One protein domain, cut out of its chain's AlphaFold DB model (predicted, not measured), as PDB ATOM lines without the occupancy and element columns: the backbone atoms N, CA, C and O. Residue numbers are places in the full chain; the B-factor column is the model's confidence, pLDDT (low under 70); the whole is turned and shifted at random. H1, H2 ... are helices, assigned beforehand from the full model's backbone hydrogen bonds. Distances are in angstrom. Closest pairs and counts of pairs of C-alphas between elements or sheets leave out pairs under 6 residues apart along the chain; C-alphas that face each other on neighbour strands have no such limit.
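What this domain is: This is residues 26 to 115 of the 137 residues of an uncharacterized protein of Alphaproteobacteria bacterium (UniProt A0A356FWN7). One long helix, H3, runs along one side of an elongated body, and H1 and H2 lie between it and the short helices H4 and H5 at the opposite side. H1, H2 and H3 make an up-and-down bundle, each running against the one before it in the chain, and after H5 the last residues fold back on themselves in a small loop beside H2. The printed part has 90 residues, with five named helices in the order H1, H2, H3, H4, H5 and no named strand; the class is all helix. It is compact, with a radius of gyration of the C-alphas of 13.3 A and spans of 38 by 25 by 15 A.

How they stand to each other: H1, residues 26 to 38, and H2, residues 44 to 58, touch at a shallow tilt of 9 degrees, opposite ways, and form a helical hairpin; their closest C-alphas, of Ala 33 and Leu 44, are 6.7 A apart. H2 and H3, residues 62 to 86, form a second helical hairpin, at a shallow tilt of 30 degrees. There residues 52 to 56 of H2 touch residues 62 to 69 of H3, and the closest C-alphas, of Phe 55 and Glu 65, are 5.8 A apart. H1 and H3 touch with 53 pairs of C-alphas within 8 A, the same way at a steep tilt of 39 degrees; the closest C-alphas, of Gly 34 and Tyr 80, are 4.0 A apart. H4, residues 90 to 99, touches H1 at its residues 32 to 36 alone, opposite ways at a steep tilt of 45 degrees, with the C-alphas of Ala 36 and Leu 94 closest at 6.4 A. H2 and H4 are near each other, while H3 and H4 are apart. H5, residues 101 to 104, touches residues 46 to 51 of H2, with the C-alphas of Tyr 47 and Met 103 closest at 6.2 A; H4 and H5 meet only through their link. In H1, H2, H3 and H4 every O i to N i+4 pair is within hydrogen-bond range; H5 is too short for such a pair. Residues 106 to 107 pair with residues 113 to 114, antiparallel.

Where its parts are: H1 begins with C-alpha 26 at (90.709, 40.631, 4.481) and is 18.3 A long from first to last C-alpha. H2 measures 20.8 A, H3 35.8 A and H4 14.3 A. H3 ends with C-alpha 86 at (100.647, 23.732, 15.532). H5 ends with C-alpha 104 at (77.949, 40.562, 16.887).

The domain as a whole: The two C-alphas farthest apart, of Lys 86 and Asp 110, are 39.8 A from each other. The printed part has no cut, and the four links between its helices are tight. The mean pLDDT of the printed part is 95.2, and residue 87 alone is under 70.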
ATOM      1  N   ALA A  26      91.110  41.852   5.173       96.56
ATOM      2  CA  ALA A  26      90.709  40.631   4.481       96.56
ATOM      3  C   ALA A  26      91.614  39.433   4.806       96.56
ATOM      4  O   ALA A  26      91.121  38.322   5.018       96.56
ATOM      5  N   GLN A  27      92.930  39.644   4.898       97.62
ATOM      6  CA  GLN A  27      93.861  38.595   5.316       97.62
ATOM      7  C   GLN A  27      93.659  38.197   6.783       97.62
ATOM      8  O   GLN A  27      93.763  37.012   7.110       97.62
ATOM      9  N   GLN A  28      93.356  39.149   7.669       95.50
ATOM     10  CA  GLN A  28      93.051  38.861   9.072       95.50
ATOM     11  C   GLN A  28      91.778  38.015   9.181       95.50
ATOM     12  O   GLN A  28      91.797  36.952   9.806       95.50
ATOM     13  N   PHE A  29      90.705  38.423   8.496       97.19
ATOM     14  CA  PHE A  29      89.446  37.681   8.469       97.19
ATOM     15  C   PHE A  29      89.624  36.272   7.899       97.19
ATOM     16  O   PHE A  29      89.148  35.293   8.477       97.19
ATOM     17  N   GLY A  30      90.374  36.150   6.801       97.88
ATOM     18  CA  GLY A  30      90.692  34.860   6.201       97.88
ATOM     19  C   GLY A  30      91.454  33.964   7.170       97.88
ATOM     20  O   GLY A  30      91.045  32.835   7.423       97.88
ATOM     21  N   THR A  31      92.522  34.474   7.782       96.81
ATOM     22  CA  THR A  31      93.339  33.712   8.738       96.81
ATOM     23  C   THR A  31      92.501  33.171   9.894       96.81
ATOM     24  O   THR A  31      92.598  31.984  10.208       96.81
ATOM     25  N   LEU A  32      91.631  34.001  10.480       95.69
ATOM     26  CA  LEU A  32      90.750  33.601  11.581       95.69
ATOM     27  C   LEU A  32      89.734  32.540  11.147       95.69
ATOM     28  O   LEU A  32      89.560  31.545  11.848       95.69
ATOM     29  N   ALA A  33      89.142  32.677   9.958       97.75
ATOM     30  CA  ALA A  33      88.285  31.642   9.382       97.75
ATOM     31  C   ALA A  33      89.028  30.318   9.162       97.75
ATOM     32  O   ALA A  33      88.475  29.246   9.400       97.75
ATOM     33  N   GLY A  34      90.287  30.378   8.727       97.56
ATOM     34  CA  GLY A  34      91.134  29.204   8.526       97.56
ATOM     35  C   GLY A  34      91.413  28.466   9.829       97.56
ATOM     36  O   GLY A  34      91.256  27.247   9.908       97.56
ATOM     37  N   VAL A  35      91.778  29.217  10.866       96.44
ATOM     38  CA  VAL A  35      91.994  28.706  12.222       96.44
ATOM     39  C   VAL A  35      90.705  28.086  12.780       96.44
ATOM     40  O   VAL A  35      90.716  26.935  13.221       96.44
ATOM     41  N   ALA A  36      89.575  28.794  12.690       96.31
ATOM     42  CA  ALA A  36      88.278  28.305  13.153       96.31
ATOM     43  C   ALA A  36      87.834  27.035  12.409       96.31
ATOM     44  O   ALA A  36      87.326  26.100  13.032       96.31
ATOM     45  N   LEU A  37      88.077  26.962  11.096       97.19
ATOM     46  CA  LEU A  37      87.837  25.767  10.290       97.19
ATOM     47  C   LEU A  37      88.704  24.591  10.754       97.19
ATOM     48  O   LEU A  37      88.208  23.477  10.899       97.19
ATOM     49  N   ALA A  38      89.995  24.822  11.008       96.94
ATOM     50  CA  ALA A  38      90.901  23.777  11.480       96.94
ATOM     51  C   ALA A  38      90.480  23.202  12.841       96.94
ATOM     52  O   ALA A  38      90.692  22.008  13.075       96.94
ATOM     53  N   CYS A  39      89.849  24.033  13.675       95.44
ATOM     54  CA  CYS A  39      89.268  23.673  14.966       95.44
ATOM     55  C   CYS A  39      87.811  23.179  14.907       95.44
ATOM     56  O   CYS A  39      87.259  22.834  15.945       95.44
ATOM     57  N   GLY A  40      87.182  23.108  13.728       94.50
ATOM     58  CA  GLY A  40      85.830  22.552  13.578       94.50
ATOM     59  C   GLY A  40      84.700  23.464  14.071       94.50
ATOM     60  O   GLY A  40      83.672  22.974  14.536       94.50
ATOM     61  N   SER A  41      84.872  24.787  13.985       95.50
ATOM     62  CA  SER A  41      83.843  25.750  14.398       95.50
ATOM     63  C   SER A  41      82.527  25.563  13.638       95.50
ATOM     64  O   SER A  41      82.481  25.701  12.416       95.50
ATOM     65  N   LYS A  42      81.423  25.360  14.369       93.12
ATOM     66  CA  LYS A  42      80.060  25.377  13.802       93.12
ATOM     67  C   LYS A  42      79.586  26.787  13.432       93.12
ATOM     68  O   LYS A  42      78.688  26.938  12.613       93.12
ATOM     69  N   ALA A  43      80.195  27.818  14.018       94.38
ATOM     70  CA  ALA A  43      79.843  29.216  13.776       94.38
ATOM     71  C   ALA A  43      80.516  29.801  12.520       94.38
ATOM     72  O   ALA A  43      80.254  30.949  12.165       94.38
ATOM     73  N   LEU A  44      81.378  29.026  11.848       96.31
ATOM     74  CA  LEU A  44      82.117  29.485  10.675       96.31
ATOM     75  C   LEU A  44      81.180  29.956   9.560       96.31
ATOM     76  O   LEU A  44      81.409  31.023   9.016       96.31
ATOM     77  N   TYR A  45      80.097  29.230   9.270       95.44
ATOM     78  CA  TYR A  45      79.156  29.623   8.215       95.44
ATOM     79  C   TYR A  45      78.603  31.045   8.426       95.44
ATOM     80  O   TYR A  45      78.712  31.886   7.536       95.44
ATOM     81  N   LYS A  46      78.115  31.343   9.642       96.12
ATOM     82  CA  LYS A  46      77.645  32.688  10.015       96.12
ATOM     83  C   LYS A  46      78.747  33.732   9.817       96.12
ATOM     84  O   LYS A  46      78.492  34.802   9.270       96.12
ATOM     85  N   TYR A  47      79.965  33.426  10.262       97.69
ATOM     86  CA  TYR A  47      81.110  34.320  10.106       97.69
ATOM     87  C   TYR A  47      81.389  34.643   8.632       97.69
ATOM     88  O   TYR A  47      81.515  35.810   8.275       97.69
ATOM     89  N   GLU A  48      81.465  33.625   7.772       97.62
ATOM     90  CA  GLU A  48      81.768  33.808   6.347       97.62
ATOM     91  C   GLU A  48      80.666  34.578   5.618       97.62
ATOM     92  O   GLU A  48      80.964  35.399   4.748       97.62
ATOM     93  N   GLU A  49      79.405  34.375   6.004       97.44
ATOM     94  CA  GLU A  49      78.287  35.131   5.448       97.44
ATOM     95  C   GLU A  49      78.368  36.617   5.827       97.44
ATOM     96  O   GLU A  49      78.284  37.480   4.950       97.44
ATOM     97  N   ILE A  50      78.639  36.933   7.102       98.12
ATOM     98  CA  ILE A  50      78.834  38.320   7.548       98.12
ATOM     99  C   ILE A  50      80.046  38.951   6.852       98.12
ATOM    100  O   ILE A  50      79.930  40.065   6.346       98.12
ATOM    101  N   VAL A  51      81.187  38.256   6.759       98.06
ATOM    102  CA  VAL A  51      82.376  38.757   6.041       98.06
ATOM    103  C   VAL A  51      82.052  39.052   4.576       98.06
ATOM    104  O   VAL A  51      82.430  40.101   4.056       98.06
ATOM    105  N   SER A  52      81.331  38.154   3.898       97.69
ATOM    106  CA  SER A  52      80.971  38.357   2.494       97.69
ATOM    107  C   SER A  52      80.108  39.604   2.305       97.69
ATOM    108  O   SER A  52      80.309  40.338   1.338       97.69
ATOM    109  N   ARG A  53      79.144  39.847   3.203       97.62
ATOM    110  CA  ARG A  53      78.292  41.046   3.164       97.62
ATOM    111  C   ARG A  53      79.068  42.296   3.540       97.62
ATOM    112  O   ARG A  53      78.893  43.326   2.902       97.62
ATOM    113  N   TYR A  54      79.986  42.186   4.494       97.62
ATOM    114  CA  TYR A  54      80.874  43.274   4.873       97.62
ATOM    115  C   TYR A  54      81.677  43.749   3.660       97.62
ATOM    116  O   TYR A  54      81.582  44.918   3.307       97.62
ATOM    117  N   PHE A  55      82.364  42.846   2.949       97.69
ATOM    118  CA  PHE A  55      83.112  43.221   1.744       97.69
ATOM    119  C   PHE A  55      82.222  43.822   0.656       97.69
ATOM    120  O   PHE A  55      82.610  44.821   0.055       97.69
ATOM    121  N   ALA A  56      81.037  43.261   0.407       96.88
ATOM    122  CA  ALA A  56      80.122  43.800  -0.599       96.88
ATOM    123  C   ALA A  56      79.659  45.231  -0.267       96.88
ATOM    124  O   ALA A  56      79.578  46.078  -1.159       96.88
ATOM    125  N   ASN A  57      79.411  45.507   1.015       96.94
ATOM    126  CA  ASN A  57      78.843  46.771   1.486       96.94
ATOM    127  C   ASN A  57      79.911  47.856   1.722       96.94
ATOM    128  O   ASN A  57      79.579  49.038   1.740       96.94
ATOM    129  N   THR A  58      81.187  47.485   1.891       95.50
ATOM    130  CA  THR A  58      82.292  48.438   2.115       95.50
ATOM    131  C   THR A  58      83.194  48.640   0.898       95.50
ATOM    132  O   THR A  58      83.887  49.655   0.811       95.50
ATOM    133  N   SER A  59      83.186  47.723  -0.074       96.12
ATOM    134  CA  SER A  59      84.019  47.862  -1.274       96.12
ATOM    135  C   SER A  59      83.482  48.948  -2.208       96.12
ATOM    136  O   SER A  59      82.280  48.971  -2.476       96.12
ATOM    137  N   PRO A  60      84.337  49.777  -2.831       94.50
ATOM    138  CA  PRO A  60      83.910  50.826  -3.761       94.50
ATOM    139  C   PRO A  60      83.406  50.293  -5.112       94.50
ATOM    140  O   PRO A  60      82.630  50.973  -5.779       94.50
ATOM    141  N   ASN A  61      83.798  49.079  -5.510       95.69
ATOM    142  CA  ASN A  61      83.312  48.392  -6.710       95.69
ATOM    143  C   ASN A  61      83.556  46.872  -6.618       95.69
ATOM    144  O   ASN A  61      84.223  46.391  -5.701       95.69
ATOM    145  N   GLU A  62      83.032  46.132  -7.596       96.06
ATOM    146  CA  GLU A  62      83.147  44.669  -7.677       96.06
ATOM    147  C   GLU A  62      84.590  44.178  -7.843       96.06
ATOM    148  O   GLU A  62      84.943  43.115  -7.332       96.06
ATOM    149  N   ALA A  63      85.447  44.936  -8.536       97.56
ATOM    150  CA  ALA A  63      86.842  44.550  -8.730       97.56
ATOM    151  C   ALA A  63      87.606  44.547  -7.396       97.56
ATOM    152  O   ALA A  63      88.340  43.601  -7.107       97.56
ATOM    153  N   VAL A  64      87.380  45.562  -6.554       97.12
ATOM    154  CA  VAL A  64      87.953  45.624  -5.202       97.12
ATOM    155  C   VAL A  64      87.363  44.537  -4.307       97.12
ATOM    156  O   VAL A  64      88.115  43.839  -3.632       97.12
ATOM    157  N   GLU A  65      86.047  44.320  -4.352       97.50
ATOM    158  CA  GLU A  65      85.396  43.245  -3.594       97.50
ATOM    159  C   GLU A  65      85.983  41.867  -3.941       97.50
ATOM    160  O   GLU A  65      86.280  41.061  -3.055       97.50
ATOM    161  N   LYS A  66      86.192  41.600  -5.235       98.00
ATOM    162  CA  LYS A  66      86.806  40.360  -5.717       98.00
ATOM    163  C   LYS A  66      88.219  40.188  -5.171       98.00
ATOM    164  O   LYS A  66      88.573  39.084  -4.761       98.00
ATOM    165  N   GLU A  67      89.018  41.252  -5.137       98.12
ATOM    166  CA  GLU A  67      90.374  41.158  -4.601       98.12
ATOM    167  C   GLU A  67      90.388  40.921  -3.085       98.12
ATOM    168  O   GLU A  67      91.135  40.061  -2.616       98.12
ATOM    169  N   LEU A  68      89.503  41.567  -2.320       98.06
ATOM    170  CA  LEU A  68      89.344  41.283  -0.888       98.06
ATOM    171  C   LEU A  68      88.947  39.818  -0.646       98.06
ATOM    172  O   LEU A  68      89.540  39.146   0.201       98.06
ATOM    173  N   LYS A  69      88.019  39.272  -1.442       98.06
ATOM    174  CA  LYS A  69      87.655  37.845  -1.384       98.06
ATOM    175  C   LYS A  69      88.840  36.933  -1.716       98.06
ATOM    176  O   LYS A  69      89.045  35.929  -1.035       98.06
ATOM    177  N   ASN A  70      89.660  37.278  -2.708       98.12
ATOM    178  CA  ASN A  70      90.861  36.506  -3.037       98.12
ATOM    179  C   ASN A  70      91.872  36.503  -1.881       98.12
ATOM    180  O   ASN A  70      92.412  35.452  -1.529       98.12
ATOM    181  N   GLN A  71      92.123  37.667  -1.276       98.31
ATOM    182  CA  GLN A  71      93.007  37.799  -0.116       98.31
ATOM    183  C   GLN A  71      92.505  36.975   1.066       98.31
ATOM    184  O   GLN A  71      93.280  36.219   1.658       98.31
ATOM    185  N   TYR A  72      91.203  37.056   1.345       98.44
ATOM    186  CA  TYR A  72      90.532  36.256   2.358       98.44
ATOM    187  C   TYR A  72      90.748  34.753   2.138       98.44
ATOM    188  O   TYR A  72      91.219  34.060   3.040       98.44
ATOM    189  N   VAL A  73      90.481  34.238   0.933       98.44
ATOM    190  CA  VAL A  73      90.619  32.802   0.630       98.44
ATOM    191  C   VAL A  73      92.070  32.337   0.774       98.44
ATOM    192  O   VAL A  73      92.327  31.312   1.410       98.44
ATOM    193  N   ARG A  74      93.035  33.100   0.238       98.31
ATOM    194  CA  ARG A  74      94.467  32.777   0.368       98.31
ATOM    195  C   ARG A  74      94.884  32.697   1.838       98.31
ATOM    196  O   ARG A  74      95.520  31.725   2.249       98.31
ATOM    197  N   ALA A  75      94.473  33.677   2.641       98.25
ATOM    198  CA  ALA A  75      94.777  33.713   4.064       98.25
ATOM    199  C   ALA A  75      94.064  32.603   4.854       98.25
ATOM    200  O   ALA A  75      94.677  32.002   5.736       98.25
ATOM    201  N   LYS A  76      92.823  32.245   4.496       98.31
ATOM    202  CA  LYS A  76      92.079  31.121   5.092       98.31
ATOM    203  C   LYS A  76      92.810  29.799   4.940       98.31
ATOM    204  O   LYS A  76      92.966  29.062   5.914       98.31
ATOM    205  N   VAL A  77      93.323  29.512   3.747       98.31
ATOM    206  CA  VAL A  77      94.126  28.304   3.517       98.31
ATOM    207  C   VAL A  77      95.403  28.324   4.367       98.31
ATOM    208  O   VAL A  77      95.759  27.306   4.965       98.31
ATOM    209  N   GLY A  78      96.072  29.477   4.461       96.75
ATOM    210  CA  GLY A  78      97.254  29.661   5.306       96.75
ATOM    211  C   GLY A  78      96.972  29.405   6.790       96.75
ATOM    212  O   GLY A  78      97.622  28.555   7.402       96.75
ATOM    213  N   GLY A  79      95.961  30.078   7.346       96.12
ATOM    214  CA  GLY A  79      95.534  29.937   8.739       96.12
ATOM    215  C   GLY A  79      95.152  28.500   9.091       96.12
ATOM    216  O   GLY A  79      95.624  27.969  10.094       96.12
ATOM    217  N   TYR A  80      94.397  27.824   8.218       97.25
ATOM    218  CA  TYR A  80      94.034  26.417   8.403       97.25
ATOM    219  C   TYR A  80      95.266  25.511   8.500       97.25
ATOM    220  O   TYR A  80      95.403  24.726   9.441       97.25
ATOM    221  N   ARG A  81      96.188  25.624   7.534       96.56
ATOM    222  CA  ARG A  81      97.392  24.784   7.476       96.56
ATOM    223  C   ARG A  81      98.287  25.006   8.690       96.56
ATOM    224  O   ARG A  81      98.795  24.039   9.251       96.56
ATOM    225  N   LEU A  82      98.480  26.261   9.093       93.81
ATOM    226  CA  LEU A  82      99.286  26.598  10.264       93.81
ATOM    227  C   LEU A  82      98.659  26.056  11.548       93.81
ATOM    228  O   LEU A  82      99.365  25.451  12.351       93.81
ATOM    229  N   GLN A  83      97.344  26.202  11.712       94.31
ATOM    230  CA  GLN A  83      96.632  25.700  12.883       94.31
ATOM    231  C   GLN A  83      96.708  24.172  12.989       94.31
ATOM    232  O   GLN A  83      97.031  23.640  14.049       94.31
ATOM    233  N   LYS A  84      96.502  23.456  11.873       93.00
ATOM    234  CA  LYS A  84      96.656  21.994  11.832       93.00
ATOM    235  C   LYS A  84      98.073  21.536  12.187       93.00
ATOM    236  O   LYS A  84      98.210  20.521  12.856       93.00
ATOM    237  N   LYS A  85      99.110  22.279  11.775       91.88
ATOM    238  CA  LYS A  85     100.510  21.966  12.114       91.88
ATOM    239  C   LYS A  85     100.845  22.230  13.580       91.88
ATOM    240  O   LYS A  85     101.583  21.456  14.172       91.88
ATOM    241  N   LYS A  86     100.344  23.331  14.149       85.62
ATOM    242  CA  LYS A  86     100.647  23.732  15.532       85.62
ATOM    243  C   LYS A  86      99.939  22.878  16.584       85.62
ATOM    244  O   LYS A  86     100.394  22.874  17.719       85.62
ATOM    245  N   MET A  87      98.841  22.200  16.225       69.56
ATOM    246  CA  MET A  87      97.993  21.430  17.152       69.56
ATOM    247  C   MET A  87      97.589  22.237  18.404       69.56
ATOM    248  O   MET A  87      97.570  21.703  19.508       69.56
ATOM    249  N   SER A  88      97.322  23.541  18.254       76.88
ATOM    250  CA  SER A  88      97.057  24.404  19.411       76.88
ATOM    251  C   SER A  88      95.665  24.181  20.011       76.88
ATOM    252  O   SER A  88      94.816  23.515  19.416       76.88
ATOM    253  N   ASP A  89      95.438  24.787  21.179       86.62
ATOM    254  CA  ASP A  89      94.204  24.683  21.957       86.62
ATOM    255  C   ASP A  89      92.982  25.241  21.201       86.62
ATOM    256  O   ASP A  89      92.735  26.451  21.117       86.62
ATOM    257  N   CYS A  90      92.242  24.331  20.571       93.31
ATOM    258  CA  CYS A  90      91.038  24.647  19.817       93.31
ATOM    259  C   CYS A  90      89.868  25.121  20.694       93.31
ATOM    260  O   CYS A  90      89.231  26.088  20.280       93.31
ATOM    261  N   PRO A  91      89.568  24.517  21.860       92.50
ATOM    262  CA  PRO A  91      88.562  25.032  22.791       92.50
ATOM    263  C   PRO A  91      88.623  26.551  23.015       92.50
ATOM    264  O   PRO A  91      87.672  27.259  22.678       92.50
ATOM    265  N   ASP A  92      89.765  27.066  23.470       90.75
ATOM    266  CA  ASP A  92      89.957  28.500  23.722       90.75
ATOM    267  C   ASP A  92      89.831  29.343  22.451       90.75
ATOM    268  O   ASP A  92      89.220  30.418  22.436       90.75
ATOM    269  N   THR A  93      90.381  28.836  21.350       90.81
ATOM    270  CA  THR A  93      90.311  29.488  20.040       90.81
ATOM    271  C   THR A  93      88.865  29.658  19.574       90.81
ATOM    272  O   THR A  93      88.493  30.721  19.077       90.81
ATOM    273  N   LEU A  94      88.029  28.632  19.750       93.31
ATOM    274  CA  LEU A  94      86.622  28.656  19.355       93.31
ATOM    275  C   LEU A  94      85.793  29.608  20.222       93.31
ATOM    276  O   LEU A  94      84.933  30.307  19.684       93.31
ATOM    277  N   ILE A  95      86.074  29.682  21.527       92.00
ATOM    278  CA  ILE A  95      85.431  30.646  22.434       92.00
ATOM    279  C   ILE A  95      85.718  32.074  21.962       92.00
ATOM    280  O   ILE A  95      84.791  32.859  21.758       92.00
ATOM    281  N   ARG A  96      86.991  32.397  21.704       90.50
ATOM    282  CA  ARG A  96      87.389  33.733  21.229       90.50
ATOM    283  C   ARG A  96      86.817  34.048  19.851       90.50
ATOM    284  O   ARG A  96      86.369  35.167  19.620       90.50
ATOM    285  N   PHE A  97      86.788  33.065  18.949       93.44
ATOM    286  CA  PHE A  97      86.194  33.218  17.621       93.44
ATOM    287  C   PHE A  97      84.711  33.603  17.703       93.44
ATOM    288  O   PHE A  97      84.278  34.534  17.029       93.44
ATOM    289  N   ALA A  98      83.938  32.946  18.573       90.88
ATOM    290  CA  ALA A  98      82.521  33.251  18.767       90.88
ATOM    291  C   ALA A  98      82.269  34.653  19.358       90.88
ATOM    292  O   ALA A  98      81.201  35.221  19.143       90.88
ATOM    293  N   GLN A  99      83.245  35.216  20.075       90.88
ATOM    294  CA  GLN A  99      83.156  36.528  20.728       90.88
ATOM    295  C   GLN A  99      83.647  37.692  19.857       90.88
ATOM    296  O   GLN A  99      83.540  38.851  20.268       90.88
ATOM    297  N   MET A 100      84.185  37.417  18.665       90.38
ATOM    298  CA  MET A 100      84.721  38.456  17.787       90.38
ATOM    299  C   MET A 100      83.683  39.551  17.487       90.38
ATOM    300  O   MET A 100      82.517  39.225  17.264       90.38
ATOM    301  N   PRO A 101      84.088  40.832  17.367       89.56
ATOM    302  CA  PRO A 101      83.162  41.924  17.064       89.56
ATOM    303  C   PRO A 101      82.296  41.667  15.828       89.56
ATOM    304  O   PRO A 101      81.100  41.934  15.845       89.56
ATOM    305  N   LEU A 102      82.870  41.062  14.783       91.62
ATOM    306  CA  LEU A 102      82.145  40.734  13.555       91.62
ATOM    307  C   LEU A 102      80.990  39.740  13.786       91.62
ATOM    308  O   LEU A 102      79.963  39.821  13.124       91.62
ATOM    309  N   MET A 103      81.112  38.839  14.766       94.69
ATOM    310  CA  MET A 103      80.055  37.875  15.110       94.69
ATOM    311  C   MET A 103      78.841  38.521  15.786       94.69
ATOM    312  O   MET A 103      77.781  37.890  15.873       94.69
ATOM    313  N   GLN A 104      78.992  39.764  16.246       94.88
ATOM    314  CA  GLN A 104      77.949  40.562  16.887       94.88
ATOM    315  C   GLN A 104      77.161  41.410  15.878       94.88
ATOM    316  O   GLN A 104      76.201  42.078  16.257       94.88
ATOM    317  N   PHE A 105      77.546  41.398  14.598       97.25
ATOM    318  CA  PHE A 105      76.805  42.098  13.557       97.25
ATOM    319  C   PHE A 105      75.467  41.391  13.332       97.25
ATOM    320  O   PHE A 105      75.398  40.160  13.311       97.25
ATOM    321  N   SER A 106      74.416  42.184  13.138       97.62
ATOM    322  CA  SER A 106      73.125  41.669  12.681       97.62
ATOM    323  C   SER A 106      73.108  41.664  11.158       97.62
ATOM    324  O   SER A 106      73.472  42.664  10.539       97.62
ATOM    325  N   LEU A 107      72.694  40.550  10.560       97.75
ATOM    326  CA  LEU A 107      72.511  40.431   9.113       97.75
ATOM    327  C   LEU A 107      71.024  40.485   8.791       97.75
ATOM    328  O   LEU A 107      70.232  39.803   9.439       97.75
ATOM    329  N   TYR A 108      70.659  41.254   7.773       98.12
ATOM    330  CA  TYR A 108      69.291  41.370   7.286       98.12
ATOM    331  C   TYR A 108      69.131  40.719   5.910       98.12
ATOM    332  O   TYR A 108      70.098  40.541   5.167       98.12
ATOM    333  N   SER A 109      67.894  40.366   5.560       97.12
ATOM    334  CA  SER A 109      67.557  39.669   4.314       97.12
ATOM    335  C   SER A 109      67.825  40.469   3.039       97.12
ATOM    336  O   SER A 109      67.994  39.875   1.978       97.12
ATOM    337  N   ASP A 110      67.932  41.795   3.137       96.12
ATOM    338  CA  ASP A 110      68.369  42.659   2.038       96.12
ATOM    339  C   ASP A 110      69.899  42.688   1.865       96.12
ATOM    340  O   ASP A 110      70.412  43.328   0.953       96.12
ATOM    341  N   GLY A 111      70.645  41.980   2.717       96.50
ATOM    342  CA  GLY A 111      72.103  41.951   2.711       96.50
ATOM    343  C   GLY A 111      72.751  43.112   3.462       96.50
ATOM    344  O   GLY A 111      73.982  43.194   3.489       96.50
ATOM    345  N   SER A 112      71.964  43.995   4.085       97.88
ATOM    346  CA  SER A 112      72.501  45.005   4.990       97.88
ATOM    347  C   SER A 112      73.037  44.364   6.271       97.88
ATOM    348  O   SER A 112      72.558  43.331   6.746       97.88
ATOM    349  N   LEU A 113      74.070  44.992   6.826       98.00
ATOM    350  CA  LEU A 113      74.617  44.638   8.126       98.00
ATOM    351  C   LEU A 113      74.360  45.777   9.098       98.00
ATOM    352  O   LEU A 113      74.541  46.937   8.737       98.00
ATOM    353  N   GLN A 114      74.028  45.454  10.341       97.50
ATOM    354  CA  GLN A 114      74.016  46.416  11.435       97.50
ATOM    355  C   GLN A 114      75.130  46.078  12.423       97.50
ATOM    356  O   GLN A 114      75.217  44.960  12.934       97.50
ATOM    357  N   THR A 115      75.990  47.057  12.685       96.00
ATOM    358  CA  THR A 115      77.025  46.980  13.721       96.00
ATOM    359  C   THR A 115      76.392  46.930  15.119       96.00
ATOM    360  O   THR A 115      75.258  47.386  15.293       96.00
TER     361      THR A 115